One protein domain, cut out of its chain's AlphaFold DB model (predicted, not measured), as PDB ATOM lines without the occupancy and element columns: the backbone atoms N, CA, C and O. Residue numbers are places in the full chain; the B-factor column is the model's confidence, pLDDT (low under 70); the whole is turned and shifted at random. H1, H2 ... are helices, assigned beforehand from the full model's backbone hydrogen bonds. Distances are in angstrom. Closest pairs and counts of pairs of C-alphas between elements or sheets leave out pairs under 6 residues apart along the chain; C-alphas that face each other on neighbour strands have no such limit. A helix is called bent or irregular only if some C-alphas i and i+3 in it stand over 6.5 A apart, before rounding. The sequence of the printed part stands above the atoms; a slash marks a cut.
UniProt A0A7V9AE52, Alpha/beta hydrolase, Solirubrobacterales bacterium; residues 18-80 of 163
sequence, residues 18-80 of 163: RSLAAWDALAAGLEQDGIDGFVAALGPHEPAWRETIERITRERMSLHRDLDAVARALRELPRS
ATOM      1  N   ARG A  18     298.545 242.252  47.009       87.50
ATOM      2  CA  ARG A  18     298.312 241.955  48.429       87.50
ATOM      3  C   ARG A  18     298.505 243.188  49.313       87.50
ATOM      4  O   ARG A  18     297.735 243.372  50.251       87.50
ATOM      5  N   SER A  19     299.509 244.013  49.014       87.50
ATOM      6  CA  SER A  19     299.744 245.269  49.728       87.50
ATOM      7  C   SER A  19     298.578 246.229  49.495       87.50
ATOM      8  O   SER A  19     297.981 246.722  50.448       87.50
ATOM      9  N   LEU A  20     298.154 246.399  48.237       92.69
ATOM     10  CA  LEU A  20     296.991 247.229  47.899       92.69
ATOM     11  C   LEU A  20     295.697 246.744  48.573       92.69
ATOM     12  O   LEU A  20     294.927 247.561  49.071       92.69
ATOM     13  N   ALA A  21     295.477 245.430  48.645       94.44
ATOM     14  CA  ALA A  21     294.314 244.856  49.317       94.44
ATOM     15  C   ALA A  21     294.290 245.159  50.826       94.44
ATOM     16  O   ALA A  21     293.213 245.369  51.386       94.44
ATOM     17  N   ALA A  22     295.454 245.214  51.485       92.88
ATOM     18  CA  ALA A  22     295.541 245.608  52.891       92.88
ATOM     19  C   ALA A  22     295.126 247.078  53.085       92.88
ATOM     20  O   ALA A  22     294.327 247.383  53.971       92.88
ATOM     21  N   TRP A  23     295.582 247.979  52.210       95.25
ATOM     22  CA  TRP A  23     295.164 249.385  52.222       95.25
ATOM     23  C   TRP A  23     293.665 249.567  51.952       95.25
ATOM     24  O   TRP A  23     293.001 250.354  52.631       95.25
ATOM     25  N   ASP A  24     293.108 248.802  51.013       97.62
ATOM     26  CA  ASP A  24     291.672 248.827  50.725       97.62
ATOM     27  C   ASP A  24     290.840 248.313  51.909       97.62
ATOM     28  O   ASP A  24     289.762 248.850  52.176       97.62
ATOM     29  N   ALA A  25     291.337 247.315  52.651       97.50
ATOM     30  CA  ALA A  25     290.686 246.814  53.860       97.50
ATOM     31  C   ALA A  25     290.663 247.864  54.981       97.50
ATOM     32  O   ALA A  25     289.628 248.039  55.624       97.50
ATOM     33  N   LEU A  26     291.758 248.610  55.174       97.50
ATOM     34  CA  LEU A  26     291.811 249.728  56.123       97.50
ATOM     35  C   LEU A  26     290.799 250.822  55.768       97.50
ATOM     36  O   LEU A  26     290.065 251.293  56.637       97.50
ATOM     37  N   ALA A  27     290.728 251.198  54.489       98.38
ATOM     38  CA  ALA A  27     289.763 252.181  54.006       98.38
ATOM     39  C   ALA A  27     288.315 251.703  54.197       98.38
ATOM     40  O   ALA A  27     287.475 252.458  54.680       98.38
ATOM     41  N   ALA A  28     288.028 250.439  53.868       98.44
ATOM     42  CA  ALA A  28     286.703 249.850  54.038       98.44
ATOM     43  C   ALA A  28     286.290 249.761  55.516       98.44
ATOM     44  O   ALA A  28     285.149 250.075  55.844       98.44
ATOM     45  N   GLY A  29     287.207 249.372  56.407       98.00
ATOM     46  CA  GLY A  29     286.959 249.351  57.848       98.00
ATOM     47  C   GLY A  29     286.651 250.746  58.391       98.00
ATOM     48  O   GLY A  29     285.701 250.916  59.152       98.00
ATOM     49  N   LEU A  30     287.402 251.756  57.941       98.00
ATOM     50  CA  LEU A  30     287.186 253.144  58.343       98.00
ATOM     51  C   LEU A  30     285.808 253.681  57.926       98.00
ATOM     52  O   LEU A  30     285.167 254.377  58.705       98.00
ATOM     53  N   GLU A  31     285.339 253.346  56.726       98.12
ATOM     54  CA  GLU A  31     284.022 253.772  56.229       98.12
ATOM     55  C   GLU A  31     282.854 253.039  56.895       98.12
ATOM     56  O   GLU A  31     281.783 253.619  57.068       98.12
ATOM     57  N   GLN A  32     283.034 251.763  57.240       97.69
ATOM     58  CA  GLN A  32     281.970 250.941  57.818       97.69
ATOM     59  C   GLN A  32     281.756 251.252  59.299       97.69
ATOM     60  O   GLN A  32     280.629 251.526  59.708       97.69
ATOM     61  N   ASP A  33     282.841 251.250  60.080       97.94
ATOM     62  CA  ASP A  33     282.783 251.296  61.546       97.94
ATOM     63  C   ASP A  33     283.719 252.366  62.144       97.94
ATOM     64  O   ASP A  33     284.075 252.323  63.325       97.94
ATOM     65  N   GLY A  34     284.154 253.345  61.345       97.50
ATOM     66  CA  GLY A  34     285.019 254.424  61.816       97.50
ATOM     67  C   GLY A  34     286.379 253.920  62.311       97.50
ATOM     68  O   GLY A  34     286.969 252.980  61.779       97.50
ATOM     69  N   ILE A  35     286.904 254.558  63.360       98.00
ATOM     70  CA  ILE A  35     288.218 254.214  63.929       98.00
ATOM     71  C   ILE A  35     288.254 252.760  64.428       98.00
ATOM     72  O   ILE A  35     289.289 252.108  64.313       98.00
ATOM     73  N   ASP A  36     287.140 252.238  64.951       96.81
ATOM     74  CA  ASP A  36     287.055 250.844  65.401       96.81
ATOM     75  C   ASP A  36     287.229 249.862  64.239       96.81
ATOM     76  O   ASP A  36     288.010 248.917  64.353       96.81
ATOM     77  N   GLY A  37     286.571 250.123  63.107       97.56
ATOM     78  CA  GLY A  37     286.729 249.312  61.900       97.56
ATOM     79  C   GLY A  37     288.135 249.389  61.312       97.56
ATOM     80  O   GLY A  37     288.687 248.365  60.913       97.56
ATOM     81  N   PHE A  38     288.760 250.570  61.323       97.62
ATOM     82  CA  PHE A  38     290.160 250.723  60.912       97.62
ATOM     83  C   PHE A  38     291.105 249.887  61.788       97.62
ATOM     84  O   PHE A  38     291.945 249.153  61.271       97.62
ATOM     85  N   VAL A  39     290.947 249.953  63.114       95.69
ATOM     86  CA  VAL A  39     291.774 249.180  64.057       95.69
ATOM     87  C   VAL A  39     291.561 247.677  63.880       95.69
ATOM     88  O   VAL A  39     292.528 246.922  63.907       95.69
ATOM     89  N   ALA A  40     290.324 247.232  63.647       94.56
ATOM     90  CA  ALA A  40     290.041 245.829  63.353       94.56
ATOM     91  C   ALA A  40     290.699 245.358  62.039       94.56
ATOM     92  O   ALA A  40     291.136 244.209  61.948       94.56
ATOM     93  N   ALA A  41     290.796 246.242  61.041       95.81
ATOM     94  CA  ALA A  41     291.370 245.947  59.730       95.81
ATOM     95  C   ALA A  41     292.911 245.913  59.696       95.81
ATOM     96  O   ALA A  41     293.462 245.288  58.792       95.81
ATOM     97  N   LEU A  42     293.612 246.510  60.673       89.69
ATOM     98  CA  LEU A  42     295.083 246.434  60.787       89.69
ATOM     99  C   LEU A  42     295.607 244.989  60.868       89.69
ATOM    100  O   LEU A  42     296.727 244.705  60.446       89.69
ATOM    101  N   GLY A  43     294.784 244.065  61.368       83.56
ATOM    102  CA  GLY A  43     295.137 242.657  61.470       83.56
ATOM    103  C   GLY A  43     296.070 242.346  62.651       83.56
ATOM    104  O   GLY A  43     296.178 243.116  63.607       83.56
ATOM    105  N   PRO A  44     296.684 241.151  62.665       81.69
ATOM    106  CA  PRO A  44     297.475 240.699  63.798       81.69
ATOM    107  C   PRO A  44     298.844 241.387  63.851       81.69
ATOM    108  O   PRO A  44     299.625 241.314  62.907       81.69
ATOM    109  N   HIS A  45     299.167 241.951  65.012       85.06
ATOM    110  CA  HIS A  45     300.510 242.416  65.362       85.06
ATOM    111  C   HIS A  45     301.150 241.523  66.428       85.06
ATOM    112  O   HIS A  45     300.447 240.815  67.170       85.06
ATOM    113  N   GLU A  46     302.479 241.612  66.535       86.12
ATOM    114  CA  GLU A  46     303.259 240.990  67.603       86.12
ATOM    115  C   GLU A  46     302.625 241.277  68.977       86.12
ATOM    116  O   GLU A  46     302.323 242.439  69.287       86.12
ATOM    117  N   PRO A  47     302.391 240.255  69.828       88.81
ATOM    118  CA  PRO A  47     301.641 240.424  71.073       88.81
ATOM    119  C   PRO A  47     302.201 241.502  72.003       88.81
ATOM    120  O   PRO A  47     301.428 242.169  72.686       88.81
ATOM    121  N   ALA A  48     303.523 241.695  72.002       90.69
ATOM    122  CA  ALA A  48     304.191 242.714  72.808       90.69
ATOM    123  C   ALA A  48     303.807 244.152  72.411       90.69
ATOM    124  O   ALA A  48     303.828 245.045  73.254       90.69
ATOM    125  N   TRP A  49     303.429 244.373  71.147       90.06
ATOM    126  CA  TRP A  49     303.163 245.703  70.593       90.06
ATOM    127  C   TRP A  49     301.682 245.989  70.357       90.06
ATOM    128  O   TRP A  49     301.311 247.153  70.229       90.06
ATOM    129  N   ARG A  50     300.822 244.962  70.354       90.56
ATOM    130  CA  ARG A  50     299.396 245.072  70.003       90.56
ATOM    131  C   ARG A  50     298.662 246.205  70.720       90.56
ATOM    132  O   ARG A  50     298.120 247.081  70.059       90.56
ATOM    133  N   GLU A  51     298.670 246.220  72.054       92.00
ATOM    134  CA  GLU A  51     297.960 247.249  72.833       92.00
ATOM    135  C   GLU A  51     298.495 248.656  72.530       92.00
ATOM    136  O   GLU A  51     297.733 249.617  72.411       92.00
ATOM    137  N   THR A  52     299.813 248.777  72.347       92.12
ATOM    138  CA  THR A  52     300.445 250.049  71.989       92.12
ATOM    139  C   THR A  52     299.999 250.508  70.606       92.12
ATOM    140  O   THR A  52     299.591 251.659  70.481       92.12
ATOM    141  N   ILE A  53     300.022 249.627  69.603       91.56
ATOM    142  CA  ILE A  53     299.611 249.922  68.223       91.56
ATOM    143  C   ILE A  53     298.139 250.331  68.173       91.56
ATOM    144  O   ILE A  53     297.809 251.358  67.581       91.56
ATOM    145  N   GLU A  54     297.255 249.585  68.838       93.69
ATOM    146  CA  GLU A  54     295.830 249.917  68.899       93.69
ATOM    147  C   GLU A  54     295.611 251.297  69.530       93.69
ATOM    148  O   GLU A  54     294.886 252.132  68.983       93.69
ATOM    149  N   ARG A  55     296.282 251.579  70.654       94.25
ATOM    150  CA  ARG A  55     296.174 252.866  71.346       94.25
ATOM    151  C   ARG A  55     296.688 254.026  70.491       94.25
ATOM    152  O   ARG A  55     295.950 254.990  70.293       94.25
ATOM    153  N   ILE A  56     297.916 253.949  69.964       91.81
ATOM    154  CA  ILE A  56     298.491 255.040  69.156       91.81
ATOM    155  C   ILE A  56     297.697 255.252  67.866       91.81
ATOM    156  O   ILE A  56     297.493 256.393  67.463       91.81
ATOM    157  N   THR A  57     297.194 254.179  67.247       93.81
ATOM    158  CA  THR A  57     296.357 254.271  66.046       93.81
ATOM    159  C   THR A  57     295.085 255.045  66.351       93.81
ATOM    160  O   THR A  57     294.758 255.993  65.641       93.81
ATOM    161  N   ARG A  58     294.392 254.703  67.443       96.50
ATOM    162  CA  ARG A  58     293.173 255.409  67.865       96.50
ATOM    163  C   ARG A  58     293.444 256.876  68.155       96.50
ATOM    164  O   ARG A  58     292.696 257.733  67.685       96.50
ATOM    165  N   GLU A  59     294.514 257.168  68.893       95.31
ATOM    166  CA  GLU A  59     294.931 258.538  69.201       95.31
ATOM    167  C   GLU A  59     295.182 259.345  67.921       95.31
ATOM    168  O   GLU A  59     294.672 260.456  67.798       95.31
ATOM    169  N   ARG A  60     295.910 258.786  66.944       93.88
ATOM    170  CA  ARG A  60     296.214 259.455  65.671       93.88
ATOM    171  C   ARG A  60     294.982 259.639  64.798       93.88
ATOM    172  O   ARG A  60     294.730 260.752  64.348       93.88
ATOM    173  N   MET A  61     294.190 258.586  64.615       96.88
ATOM    174  CA  MET A  61     292.971 258.637  63.808       96.88
ATOM    175  C   MET A  61     291.966 259.658  64.354       96.88
ATOM    176  O   MET A  61     291.329 260.368  63.581       96.88
ATOM    177  N   SER A  62     291.894 259.819  65.680       96.69
ATOM    178  CA  SER A  62     291.007 260.793  66.335       96.69
ATOM    179  C   SER A  62     291.377 262.259  66.069       96.69
ATOM    180  O   SER A  62     290.579 263.150  66.355       96.69
ATOM    181  N   LEU A  63     292.571 262.538  65.531       96.75
ATOM    182  CA  LEU A  63     292.984 263.893  65.150       96.75
ATOM    183  C   LEU A  63     292.410 264.329  63.796       96.75
ATOM    184  O   LEU A  63     292.411 265.524  63.484       96.75
ATOM    185  N   HIS A  64     291.930 263.390  62.979       97.44
ATOM    186  CA  HIS A  64     291.378 263.696  61.668       97.44
ATOM    187  C   HIS A  64     289.938 264.190  61.792       97.44
ATOM    188  O   HIS A  64     289.070 263.524  62.345       97.44
ATOM    189  N   ARG A  65     289.673 265.376  61.235       96.44
ATOM    190  CA  ARG A  65     288.320 265.953  61.184       96.44
ATOM    191  C   ARG A  65     287.398 265.206  60.218       96.44
ATOM    192  O   ARG A  65     286.189 265.210  60.416       96.44
ATOM    193  N   ASP A  66     287.971 264.644  59.161       97.56
ATOM    194  CA  ASP A  66     287.260 264.042  58.040       97.56
ATOM    195  C   ASP A  66     287.860 262.659  57.767       97.56
ATOM    196  O   ASP A  66     288.965 262.549  57.233       97.56
ATOM    197  N   LEU A  67     287.164 261.614  58.221       97.56
ATOM    198  CA  LEU A  67     287.611 260.228  58.071       97.56
ATOM    199  C   LEU A  67     287.355 259.690  56.658       97.56
ATOM    200  O   LEU A  67     288.120 258.842  56.203       97.56
ATOM    201  N   ASP A  68     286.376 260.230  55.930       97.56
ATOM    202  CA  ASP A  68     286.110 259.852  54.537       97.56
ATOM    203  C   ASP A  68     287.263 260.311  53.635       97.56
ATOM    204  O   ASP A  68     287.721 259.578  52.755       97.56
ATOM    205  N   ALA A  69     287.810 261.504  53.897       98.06
ATOM    206  CA  ALA A  69     289.018 261.977  53.229       98.06
ATOM    207  C   ALA A  69     290.231 261.069  53.506       98.06
ATOM    208  O   ALA A  69     291.031 260.821  52.600       98.06
ATOM    209  N   VAL A  70     290.357 260.532  54.726       98.12
ATOM    210  CA  VAL A  70     291.413 259.563  55.064       98.12
ATOM    211  C   VAL A  70     291.185 258.237  54.339       98.12
ATOM    212  O   VAL A  70     292.113 257.730  53.717       98.12
ATOM    213  N   ALA A  71     289.959 257.704  54.334       98.25
ATOM    214  CA  ALA A  71     289.611 256.481  53.605       98.25
ATOM    215  C   ALA A  71     289.908 256.603  52.103       98.25
ATOM    216  O   ALA A  71     290.439 255.680  51.481       98.25
ATOM    217  N   ARG A  72     289.628 257.766  51.511       97.94
ATOM    218  CA  ARG A  72     290.012 258.069  50.131       97.94
ATOM    219  C   ARG A  72     291.530 258.078  49.948       97.94
ATOM    220  O   ARG A  72     292.026 257.436  49.024       97.94
ATOM    221  N   ALA A  73     292.265 258.762  50.825       96.94
ATOM    222  CA  ALA A  73     293.723 258.824  50.753       96.94
ATOM    223  C   ALA A  73     294.366 257.431  50.867       96.94
ATOM    224  O   ALA A  73     295.292 257.132  50.116       96.94
ATOM    225  N   LEU A  74     293.833 256.557  51.726       96.25
ATOM    226  CA  LEU A  74     294.277 255.165  51.861       96.25
ATOM    227  C   LEU A  74     294.117 254.365  50.561       96.25
ATOM    228  O   LEU A  74     294.900 253.459  50.308       96.25
ATOM    229  N   ARG A  75     293.150 254.710  49.702       95.56
ATOM    230  CA  ARG A  75     293.003 254.073  48.385       95.56
ATOM    231  C   ARG A  75     293.909 254.683  47.326       95.56
ATOM    232  O   ARG A  75     294.397 253.969  46.455       95.56
ATOM    233  N   GLU A  76     294.108 255.991  47.356       94.81
ATOM    234  CA  GLU A  76     294.819 256.694  46.288       94.81
ATOM    235  C   GLU A  76     296.343 256.667  46.484       94.81
ATOM    236  O   GLU A  76     297.073 256.363  45.542       94.81
ATOM    237  N   LEU A  77     296.835 256.937  47.696       91.38
ATOM    238  CA  LEU A  77     298.267 257.138  47.949       91.38
ATOM    239  C   LEU A  77     299.130 255.892  47.704       91.38
ATOM    240  O   LEU A  77     300.151 256.022  47.030       91.38
ATOM    241  N   PRO A  78     298.750 254.675  48.135       89.38
ATOM    242  CA  PRO A  78     299.555 253.484  47.848       89.38
ATOM    243  C   PRO A  78     299.684 253.186  46.349       89.38
ATOM    244  O   PRO A  78     300.580 252.459  45.933       89.38
ATOM    245  N   ARG A  79     298.788 253.750  45.530       90.69
ATOM    246  CA  ARG A  79     298.756 253.591  44.072       90.69
ATOM    247  C   ARG A  79     299.431 254.742  43.332       90.69
ATOM    248  O   ARG A  79     299.629 254.638  42.126       90.69
ATOM    249  N   SER A  80     299.767 255.841  44.014       87.88
ATOM    250  CA  SER A  80     300.288 257.041  43.356       87.88
ATOM    251  C   SER A  80     301.745 256.919  42.923       87.88
ATOM    252  O   SER A  80     302.186 257.778  42.172       87.88
TER     253      SER A  80
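This is residues 18 to 80 of the 163 residues of the protein "Alpha/beta hydrolase" of Solirubrobacterales bacterium (UniProt A0A7V9AE52). A long first helix, H1, folds back on itself at a sharp kink near residue 33, and the other two helices pack on different parts of it: H3 runs side by side with the long stretch before the kink, while H2 touches the short stretch after it, at residues 35 to 39, and makes an open V with that stretch. Residues 46 to 52, of which 50 to 52 belong to H2, stick out from the rest. The printed part has 63 residues with three named helices, in the order H1, H2, H3, and no named strand; the class is all helix. The whole is compact, with a radius of gyration of the C-alphas of 11.5 A and spans of 32 by 29 by 19 A.

H1 takes residues 18 to 41, from C-alpha 18 at (298.312, 241.955, 48.429) to C-alpha 41 at (291.370, 245.947, 59.730), and with its kink of 153 degrees these ends are 13.9 A apart. H1 is irregular: C-alphas 32 and 35 are 9.3 A apart, against about 5 A in a regular helix. H2, residues 50 to 61, measures 16.2 A from first to last C-alpha and begins at C-alpha 50, (299.396, 245.072, 70.003). H3, residues 67 to 79, measures 19.1 A and ends at C-alpha 79, (298.756, 253.591, 44.072). H3 is irregular too, but only just: C-alphas 75 and 78 are 6.6 A apart.

H1 touches both other helices. H1 and H3 touch with 23 pairs of C-alphas within 8 A, and the closest C-alphas are those of Ala 27 and Ala 71, 4.3 A apart. Their lines, both rough ones, stand at a shallow tilt of 7 degrees, and they run opposite ways. H1 touches H2 with residues 35 to 39 alone; the closest C-alphas are those of Val 39 and Glu 54, 6.4 A apart. The lines of H1 and H2 are about perpendicular, at 76 degrees. H2 and H3 are only just apart, with their closest C-alphas at 8.0 A. In H2 every O i to N i+4 pair is within hydrogen-bond range; in H1 18 of 20 such pairs are, and in H3 7 of 9.

The two C-alphas farthest apart are those of Ala 48 and Ser 80, at 33.0 A, while the first and last printed C-alphas, of Arg 18 and Ser 80, are 16.0 A apart. The printed part has no cut. The link from H1 to H2, with 8 residues, is short, and the link from H2 to H3, with 5, is tight. Residues 46 to 52, of which 50 to 52 belong to H2, stand free. The mean pLDDT of the printed part is 94.2, and no printed residue is under 70.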